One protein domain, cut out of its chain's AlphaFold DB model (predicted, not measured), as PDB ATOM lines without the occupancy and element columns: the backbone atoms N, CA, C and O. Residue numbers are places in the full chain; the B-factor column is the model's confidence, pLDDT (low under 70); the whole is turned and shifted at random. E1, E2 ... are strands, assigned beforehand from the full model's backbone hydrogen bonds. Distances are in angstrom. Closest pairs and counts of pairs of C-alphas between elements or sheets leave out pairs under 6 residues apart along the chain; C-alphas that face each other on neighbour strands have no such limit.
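This is residues 8 to 73 of the 73 residues of an uncharacterized protein of Lysinibacillus sphaericus (strain C3-41) (UniProt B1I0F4). A long, twisted ribbon of three antiparallel strands, E2, E1 and E5, runs along the length of a rod, and a short hairpin, E3 and E4, sits loosely off its E2 edge. From E4 the link crosses back to E5 at the opposite edge. The 66 printed residues include five named strands, E1 to E5 along the chain, and no named helix: the class is all strand. The sheets are E2 - E1 - E5 and E3 - E4, each antiparallel. The whole is only just compact, close to loose, with a radius of gyration of the C-alphas of 12.5 A and spans of 42 by 20 by 18 A.

Find C-alpha 8 at (-55.376, 31.732, -4.276); from there E1, residues 8 to 17, runs 29.4 A to C-alpha 17 at (-47.336, 49.534, 17.679). Next come E2, residues 26 to 32, 19.8 A long, then E3, residues 39 to 43, and E4, residues 50 to 54. E5, residues 63 to 72, runs 26.0 A to C-alpha 72 at (-58.599, 29.263, -1.006).

Start at E1, the inner strand: E5 is its antiparallel neighbour at 166 degrees, with N 11 and O 69 2.7 A apart, within hydrogen-bond range. E1 and E2 form a hairpin at 162 degrees; look at N 14 and O 29, 2.7 A. This sheet is twisted, its C-alphas lying up to 4.0 A off the best plane. E3 and E4 form a hairpin at 173 degrees, with N 40 and O 53 at 2.8 A. The closest C-alphas of E2 and E3 are those of His 29 and Ile 40, 6.8 A apart. E4 and E5 are apart.

The two C-alphas farthest apart, those of Ser 22 and Arg 73, are 43.0 A apart. The printed part has no cut, and its four links between strands are short. The mean pLDDT of the printed part is 85.4; look for low confidence at residue 73, the one printed residue under 70.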
ATOM      1  N   ASP A   8     -55.254  30.580  -3.375       79.31
ATOM      2  CA  ASP A   8     -55.376  31.732  -4.276       79.31
ATOM      3  C   ASP A   8     -54.373  32.814  -3.857       79.31
ATOM      4  O   ASP A   8     -53.554  33.248  -4.661       79.31
ATOM      5  N   TYR A   9     -54.368  33.173  -2.568       81.06
ATOM      6  CA  TYR A   9     -53.372  34.050  -1.949       81.06
ATOM      7  C   TYR A   9     -53.354  33.878  -0.426       81.06
ATOM      8  O   TYR A   9     -54.305  33.393   0.187       81.06
ATOM      9  N   THR A  10     -52.279  34.317   0.227       85.38
ATOM     10  CA  THR A  10     -52.237  34.416   1.695       85.38
ATOM     11  C   THR A  10     -52.443  35.866   2.111       85.38
ATOM     12  O   THR A  10     -51.638  36.734   1.774       85.38
ATOM     13  N   ARG A  11     -53.499  36.146   2.865       88.88
ATOM     14  CA  ARG A  11     -53.760  37.446   3.480       88.88
ATOM     15  C   ARG A  11     -53.009  37.539   4.802       88.88
ATOM     16  O   ARG A  11     -53.089  36.652   5.645       88.88
ATOM     17  N   VAL A  12     -52.227  38.589   4.987       88.88
ATOM     18  CA  VAL A  12     -51.424  38.796   6.190       88.88
ATOM     19  C   VAL A  12     -51.978  39.988   6.947       88.88
ATOM     20  O   VAL A  12     -51.875  41.125   6.492       88.88
ATOM     21  N   HIS A  13     -52.525  39.717   8.124       90.75
ATOM     22  CA  HIS A  13     -52.938  40.726   9.087       90.75
ATOM     23  C   HIS A  13     -51.769  41.024  10.013       90.75
ATOM     24  O   HIS A  13     -51.228  40.136  10.675       90.75
ATOM     25  N   LEU A  14     -51.368  42.281  10.066       90.19
ATOM     26  CA  LEU A  14     -50.268  42.758  10.874       90.19
ATOM     27  C   LEU A  14     -50.785  43.803  11.856       90.19
ATOM     28  O   LEU A  14     -51.356  44.814  11.460       90.19
ATOM     29  N   LYS A  15     -50.548  43.571  13.142       90.94
ATOM     30  CA  LYS A  15     -50.760  44.563  14.191       90.94
ATOM     31  C   LYS A  15     -49.402  45.047  14.649       90.94
ATOM     32  O   LYS A  15     -48.590  44.250  15.119       90.94
ATOM     33  N   ILE A  16     -49.160  46.339  14.522       89.06
ATOM     34  CA  ILE A  16     -47.915  46.973  14.947       89.06
ATOM     35  C   ILE A  16     -48.209  48.062  15.962       89.06
ATOM     36  O   ILE A  16     -49.292  48.656  15.963       89.06
ATOM     37  N   ARG A  17     -47.248  48.346  16.833       87.38
ATOM     38  CA  ARG A  17     -47.336  49.534  17.679       87.38
ATOM     39  C   ARG A  17     -47.096  50.774  16.820       87.38
ATOM     40  O   ARG A  17     -46.364  50.738  15.836       87.38
ATOM     41  N   CYS A  18     -47.725  51.884  17.182       86.06
ATOM     42  CA  CYS A  18     -47.379  53.173  16.605       86.06
ATOM     43  C   CYS A  18     -45.882  53.451  16.819       86.06
ATOM     44  O   CYS A  18     -45.393  53.318  17.936       86.06
ATOM     45  N   PHE A  19     -45.179  53.918  15.782       82.50
ATOM     46  CA  PHE A  19     -43.728  54.207  15.775       82.50
ATOM     47  C   PHE A  19     -43.278  55.351  16.694       82.50
ATOM     48  O   PHE A  19     -42.181  55.887  16.559       82.50
ATOM     49  N   ARG A  20     -44.153  55.797  17.589       82.31
ATOM     50  CA  ARG A  20     -43.911  56.919  18.476       82.31
ATOM     51  C   ARG A  20     -44.006  56.400  19.899       82.31
ATOM     52  O   ARG A  20     -45.100  56.038  20.318       82.31
ATOM     53  N   ASP A  21     -42.893  56.427  20.629       74.75
ATOM     54  CA  ASP A  21     -42.789  55.962  22.024       74.75
ATOM     55  C   ASP A  21     -43.888  56.518  22.937       74.75
ATOM     56  O   ASP A  21     -44.403  55.829  23.807       74.75
ATOM     57  N   SER A  22     -44.306  57.761  22.705       80.00
ATOM     58  CA  SER A  22     -45.358  58.415  23.486       80.00
ATOM     59  C   SER A  22     -46.784  57.982  23.106       80.00
ATOM     60  O   SER A  22     -47.743  58.668  23.463       80.00
ATOM     61  N   CYS A  23     -46.954  56.941  22.287       81.94
ATOM     62  CA  CYS A  23     -48.241  56.532  21.740       81.94
ATOM     63  C   CYS A  23     -48.419  55.008  21.744       81.94
ATOM     64  O   CYS A  23     -48.045  54.321  20.800       81.94
ATOM     65  N   ASP A  24     -49.150  54.496  22.734       80.12
ATOM     66  CA  ASP A  24     -49.581  53.088  22.799       80.12
ATOM     67  C   ASP A  24     -50.710  52.726  21.819       80.12
ATOM     68  O   ASP A  24     -51.542  51.866  22.103       80.12
ATOM     69  N   ASN A  25     -50.825  53.425  20.688       88.38
ATOM     70  CA  ASN A  25     -51.820  53.048  19.691       88.38
ATOM     71  C   ASN A  25     -51.356  51.812  18.920       88.38
ATOM     72  O   ASN A  25     -50.170  51.672  18.613       88.38
ATOM     73  N   VAL A  26     -52.306  50.956  18.560       87.50
ATOM     74  CA  VAL A  26     -52.070  49.804  17.692       87.50
ATOM     75  C   VAL A  26     -52.547  50.161  16.294       87.50
ATOM     76  O   VAL A  26     -53.660  50.651  16.117       87.50
ATOM     77  N   LEU A  27     -51.682  49.956  15.311       88.88
ATOM     78  CA  LEU A  27     -51.989  50.133  13.903       88.88
ATOM     79  C   LEU A  27     -52.208  48.750  13.306       88.88
ATOM     80  O   LEU A  27     -51.359  47.866  13.432       88.88
ATOM     81  N   GLU A  28     -53.354  48.570  12.665       89.50
ATOM     82  CA  GLU A  28     -53.707  47.333  11.985       89.50
ATOM     83  C   GLU A  28     -53.530  47.540  10.488       89.50
ATOM     84  O   GLU A  28     -54.041  48.502   9.916       89.50
ATOM     85  N   HIS A  29     -52.768  46.647   9.870       88.69
ATOM     86  CA  HIS A  29     -52.462  46.660   8.449       88.69
ATOM     87  C   HIS A  29     -52.709  45.286   7.868       88.69
ATOM     88  O   HIS A  29     -52.452  44.267   8.503       88.69
ATOM     89  N   GLU A  30     -53.190  45.260   6.638       89.69
ATOM     90  CA  GLU A  30     -53.448  44.030   5.913       89.69
ATOM     91  C   GLU A  30     -52.749  44.107   4.561       89.69
ATOM     92  O   GLU A  30     -52.824  45.119   3.866       89.69
ATOM     93  N   TYR A  31     -52.046  43.045   4.191       87.19
ATOM     94  CA  TYR A  31     -51.441  42.922   2.870       87.19
ATOM     95  C   TYR A  31     -51.467  41.471   2.411       87.19
ATOM     96  O   TYR A  31     -51.481  40.546   3.218       87.19
ATOM     97  N   THR A  32     -51.456  41.254   1.103       86.38
ATOM     98  CA  THR A  32     -51.345  39.914   0.528       86.38
ATOM     99  C   THR A  32     -49.883  39.490   0.434       86.38
ATOM    100  O   THR A  32     -48.990  40.312   0.221       86.38
ATOM    101  N   SER A  33     -49.618  38.196   0.592       80.19
ATOM    102  CA  SER A  33     -48.267  37.631   0.532       80.19
ATOM    103  C   SER A  33     -47.620  37.769  -0.849       80.19
ATOM    104  O   SER A  33     -46.396  37.715  -0.950       80.19
ATOM    105  N   ASP A  34     -48.413  37.993  -1.894       81.62
ATOM    106  CA  ASP A  34     -47.954  38.289  -3.256       81.62
ATOM    107  C   ASP A  34     -47.321  39.683  -3.375       81.62
ATOM    108  O   ASP A  34     -46.598  39.978  -4.327       81.62
ATOM    109  N   ASN A  35     -47.550  40.560  -2.393       81.69
ATOM    110  CA  ASN A  35     -46.954  41.885  -2.360       81.69
ATOM    111  C   ASN A  35     -45.536  41.842  -1.765       81.69
ATOM    112  O   ASN A  35     -45.322  42.055  -0.569       81.69
ATOM    113  N   TRP A  36     -44.537  41.633  -2.628       74.00
ATOM    114  CA  TRP A  36     -43.113  41.591  -2.254       74.00
ATOM    115  C   TRP A  36     -42.554  42.911  -1.701       74.00
ATOM    116  O   TRP A  36     -41.417  42.958  -1.233       74.00
ATOM    117  N   SER A  37     -43.310  44.007  -1.766       82.88
ATOM    118  CA  SER A  37     -42.916  45.310  -1.225       82.88
ATOM    119  C   SER A  37     -44.052  45.962  -0.446       82.88
ATOM    120  O   SER A  37     -44.258  47.173  -0.540       82.88
ATOM    121  N   ALA A  38     -44.759  45.158   0.357       85.94
ATOM    122  CA  ALA A  38     -45.788  45.653   1.256       85.94
ATOM    123  C   ALA A  38     -45.253  46.826   2.096       85.94
ATOM    124  O   ALA A  38     -44.209  46.743   2.761       85.94
ATOM    125  N   ARG A  39     -45.968  47.944   2.020       88.19
ATOM    126  CA  ARG A  39     -45.694  49.167   2.764       88.19
ATOM    127  C   ARG A  39     -46.852  49.449   3.695       88.19
ATOM    128  O   ARG A  39     -48.003  49.185   3.371       88.19
ATOM    129  N   ILE A  40     -46.489  49.973   4.850       87.94
ATOM    130  CA  ILE A  40     -47.393  50.469   5.863       87.94
ATOM    131  C   ILE A  40     -47.219  51.970   5.873       87.94
ATOM    132  O   ILE A  40     -46.232  52.489   6.399       87.94
ATOM    133  N   ASP A  41     -48.166  52.656   5.262       88.94
ATOM    134  CA  ASP A  41     -48.265  54.099   5.318       88.94
ATOM    135  C   ASP A  41     -49.624  54.529   5.854       88.94
ATOM    136  O   ASP A  41     -50.598  53.773   5.864       88.94
ATOM    137  N   GLY A  42     -49.646  55.720   6.431       88.25
ATOM    138  CA  GLY A  42     -50.844  56.291   7.006       88.25
ATOM    139  C   GLY A  42     -50.527  57.213   8.162       88.25
ATOM    140  O   GLY A  42     -49.384  57.600   8.406       88.25
ATOM    141  N   LYS A  43     -51.579  57.562   8.892       89.00
ATOM    142  CA  LYS A  43     -51.506  58.487  10.010       89.00
ATOM    143  C   LYS A  43     -52.103  57.846  11.241       89.00
ATOM    144  O   LYS A  43     -53.213  57.322  11.205       89.00
ATOM    145  N   CYS A  44     -51.378  57.903  12.351       87.31
ATOM    146  CA  CYS A  44     -51.875  57.379  13.610       87.31
ATOM    147  C   CYS A  44     -53.038  58.244  14.105       87.31
ATOM    148  O   CYS A  44     -52.849  59.420  14.417       87.31
ATOM    149  N   SER A  45     -54.221  57.649  14.253       85.56
ATOM    150  CA  SER A  45     -55.429  58.351  14.703       85.56
ATOM    151  C   SER A  45     -55.313  58.938  16.113       85.56
ATOM    152  O   SER A  45     -56.020  59.885  16.438       85.56
ATOM    153  N   LYS A  46     -54.422  58.397  16.959       86.31
ATOM    154  CA  LYS A  46     -54.264  58.826  18.358       86.31
ATOM    155  C   LYS A  46     -53.277  59.981  18.533       86.31
ATOM    156  O   LYS A  46     -53.567  60.920  19.262       86.31
ATOM    157  N   CYS A  47     -52.099  59.910  17.908       87.31
ATOM    158  CA  CYS A  47     -51.046  60.925  18.073       87.31
ATOM    159  C   CYS A  47     -50.845  61.822  16.846       87.31
ATOM    160  O   CYS A  47     -49.998  62.714  16.881       87.31
ATOM    161  N   GLY A  48     -51.574  61.569  15.754       87.62
ATOM    162  CA  GLY A  48     -51.456  62.317  14.505       87.62
ATOM    163  C   GLY A  48     -50.094  62.173  13.826       87.62
ATOM    164  O   GLY A  48     -49.741  63.027  13.023       87.62
ATOM    165  N   HIS A  49     -49.310  61.148  14.169       87.88
ATOM    166  CA  HIS A  49     -48.018  60.896  13.542       87.88
ATOM    167  C   HIS A  49     -48.214  60.193  12.201       87.88
ATOM    168  O   HIS A  49     -48.797  59.108  12.153       87.88
ATOM    169  N   ASP A  50     -47.734  60.821  11.137       90.50
ATOM    170  CA  ASP A  50     -47.652  60.224   9.813       90.50
ATOM    171  C   ASP A  50     -46.467  59.248   9.767       90.50
ATOM    172  O   ASP A  50     -45.344  59.596  10.135       90.50
ATOM    173  N   TYR A  51     -46.728  58.017   9.341       86.38
ATOM    174  CA  TYR A  51     -45.744  56.951   9.221       86.38
ATOM    175  C   TYR A  51     -45.751  56.394   7.799       86.38
ATOM    176  O   TYR A  51     -46.786  56.331   7.139       86.38
ATOM    177  N   SER A  52     -44.581  55.984   7.316       89.06
ATOM    178  CA  SER A  52     -44.439  55.256   6.056       89.06
ATOM    179  C   SER A  52     -43.218  54.357   6.140       89.06
ATOM    180  O   SER A  52     -42.079  54.807   6.013       89.06
ATOM    181  N   VAL A  53     -43.446  53.073   6.389       88.00
ATOM    182  CA  VAL A  53     -42.382  52.080   6.542       88.00
ATOM    183  C   VAL A  53     -42.658  50.864   5.676       88.00
ATOM    184  O   VAL A  53     -43.800  50.511   5.393       88.00
ATOM    185  N   LYS A  54     -41.601  50.201   5.218       88.94
ATOM    186  CA  LYS A  54     -41.743  48.908   4.545       88.94
ATOM    187  C   LYS A  54     -41.971  47.837   5.601       88.94
ATOM    188  O   LYS A  54     -41.277  47.839   6.612       88.94
ATOM    189  N   VAL A  55     -42.857  46.879   5.329       86.06
ATOM    190  CA  VAL A  55     -43.074  45.726   6.220       86.06
ATOM    191  C   VAL A  55     -41.762  44.976   6.469       86.06
ATOM    192  O   VAL A  55     -41.490  44.569   7.590       86.06
ATOM    193  N   ALA A  56     -40.910  44.859   5.446       84.81
ATOM    194  CA  ALA A  56     -39.592  44.229   5.553       84.81
ATOM    195  C   ALA A  56     -38.584  44.998   6.431       84.81
ATOM    196  O   ALA A  56     -37.553  44.445   6.794       84.81
ATOM    197  N   SER A  57     -38.851  46.271   6.737       85.62
ATOM    198  CA  SER A  57     -38.009  47.111   7.599       85.62
ATOM    199  C   SER A  57     -38.546  47.223   9.026       85.62
ATOM    200  O   SER A  57     -37.934  47.911   9.836       85.62
ATOM    201  N   LEU A  58     -39.683  46.593   9.334       84.56
ATOM    202  CA  LEU A  58     -40.201  46.536  10.697       84.56
ATOM    203  C   LEU A  58     -39.330  45.629  11.554       84.56
ATOM    204  O   LEU A  58     -39.017  44.507  11.151       84.56
ATOM    205  N   SER A  59     -39.006  46.088  12.759       82.38
ATOM    206  CA  SER A  59     -38.392  45.220  13.757       82.38
ATOM    207  C   SER A  59     -39.453  44.284  14.329       82.38
ATOM    208  O   SER A  59     -40.605  44.680  14.505       82.38
ATOM    209  N   GLU A  60     -39.074  43.059  14.695       79.69
ATOM    210  CA  GLU A  60     -40.003  42.137  15.371       79.69
ATOM    211  C   GLU A  60     -40.552  42.720  16.681       79.69
ATOM    212  O   GLU A  60     -41.684  42.438  17.049       79.69
ATOM    213  N   SER A  61     -39.795  43.603  17.341       81.12
ATOM    214  CA  SER A  61     -40.224  44.320  18.546       81.12
ATOM    215  C   SER A  61     -41.386  45.294  18.314       81.12
ATOM    216  O   SER A  61     -42.151  45.554  19.241       81.12
ATOM    217  N   ASP A  62     -41.534  45.820  17.095       81.94
ATOM    218  CA  ASP A  62     -42.633  46.722  16.725       81.94
ATOM    219  C   ASP A  62     -43.907  45.947  16.356       81.94
ATOM    220  O   ASP A  62     -45.013  46.500  16.350       81.94
ATOM    221  N   ILE A  63     -43.760  44.655  16.043       87.44
ATOM    222  CA  ILE A  63     -44.842  43.772  15.623       87.44
ATOM    223  C   ILE A  63     -45.493  43.165  16.863       87.44
ATOM    224  O   ILE A  63     -44.951  42.290  17.529       87.44
ATOM    225  N   ILE A  64     -46.718  43.601  17.140       88.62
ATOM    226  CA  ILE A  64     -47.542  43.056  18.220       88.62
ATOM    227  C   ILE A  64     -48.093  41.691  17.811       88.62
ATOM    228  O   ILE A  64     -48.161  40.767  18.619       88.62
ATOM    229  N   SER A  65     -48.540  41.567  16.560       88.44
ATOM    230  CA  SER A  65     -49.094  40.320  16.047       88.44
ATOM    231  C   SER A  65     -48.991  40.244  14.531       88.44
ATOM    232  O   SER A  65     -49.109  41.251  13.831       88.44
ATOM    233  N   ARG A  66     -48.803  39.027  14.021       88.38
ATOM    234  CA  ARG A  66     -48.824  38.718  12.593       88.38
ATOM    235  C   ARG A  66     -49.620  37.442  12.377       88.38
ATOM    236  O   ARG A  66     -49.161  36.361  12.734       88.38
ATOM    237  N   THR A  67     -50.783  37.567  11.759       90.00
ATOM    238  CA  THR A  67     -51.654  36.440  11.421       90.00
ATOM    239  C   THR A  67     -51.653  36.253   9.915       90.00
ATOM    240  O   THR A  67     -51.810  37.214   9.165       90.00
ATOM    241  N   LYS A  68     -51.441  35.017   9.466       89.75
ATOM    242  CA  LYS A  68     -51.535  34.637   8.057       89.75
ATOM    243  C   LYS A  68     -52.825  33.852   7.872       89.75
ATOM    244  O   LYS A  68     -53.048  32.885   8.591       89.75
ATOM    245  N   GLU A  69     -53.641  34.281   6.931       90.06
ATOM    246  CA  GLU A  69     -54.878  33.635   6.531       90.06
ATOM    247  C   GLU A  69     -54.715  33.156   5.092       90.06
ATOM    248  O   GLU A  69     -54.457  33.936   4.178       90.06
ATOM    249  N   GLU A  70     -54.794  31.847   4.897       86.06
ATOM    250  CA  GLU A  70     -54.736  31.237   3.577       86.06
ATOM    251  C   GLU A  70     -56.121  31.322   2.936       86.06
ATOM    252  O   GLU A  70     -57.084  30.742   3.436       86.06
ATOM    253  N   VAL A  71     -56.226  32.080   1.845       80.75
ATOM    254  CA  VAL A  71     -57.468  32.234   1.091       80.75
ATOM    255  C   VAL A  71     -57.450  31.233  -0.056       80.75
ATOM    256  O   VAL A  71     -56.555  31.235  -0.901       80.75
ATOM    257  N   TYR A  72     -58.447  30.355  -0.054       79.38
ATOM    258  CA  TYR A  72     -58.599  29.263  -1.006       79.38
ATOM    259  C   TYR A  72     -59.785  29.533  -1.940       79.38
ATOM    260  O   TYR A  72     -60.813  30.042  -1.487       79.38
ATOM    261  N   ARG A  73     -59.643  29.182  -3.222       63.97
ATOM    262  CA  ARG A  73     -60.683  29.323  -4.254       63.97
ATOM    263  C   ARG A  73     -61.387  28.007  -4.570       63.97
ATOM    264  O   ARG A  73     -60.714  26.951  -4.537       63.97
TER     265      ARG A  73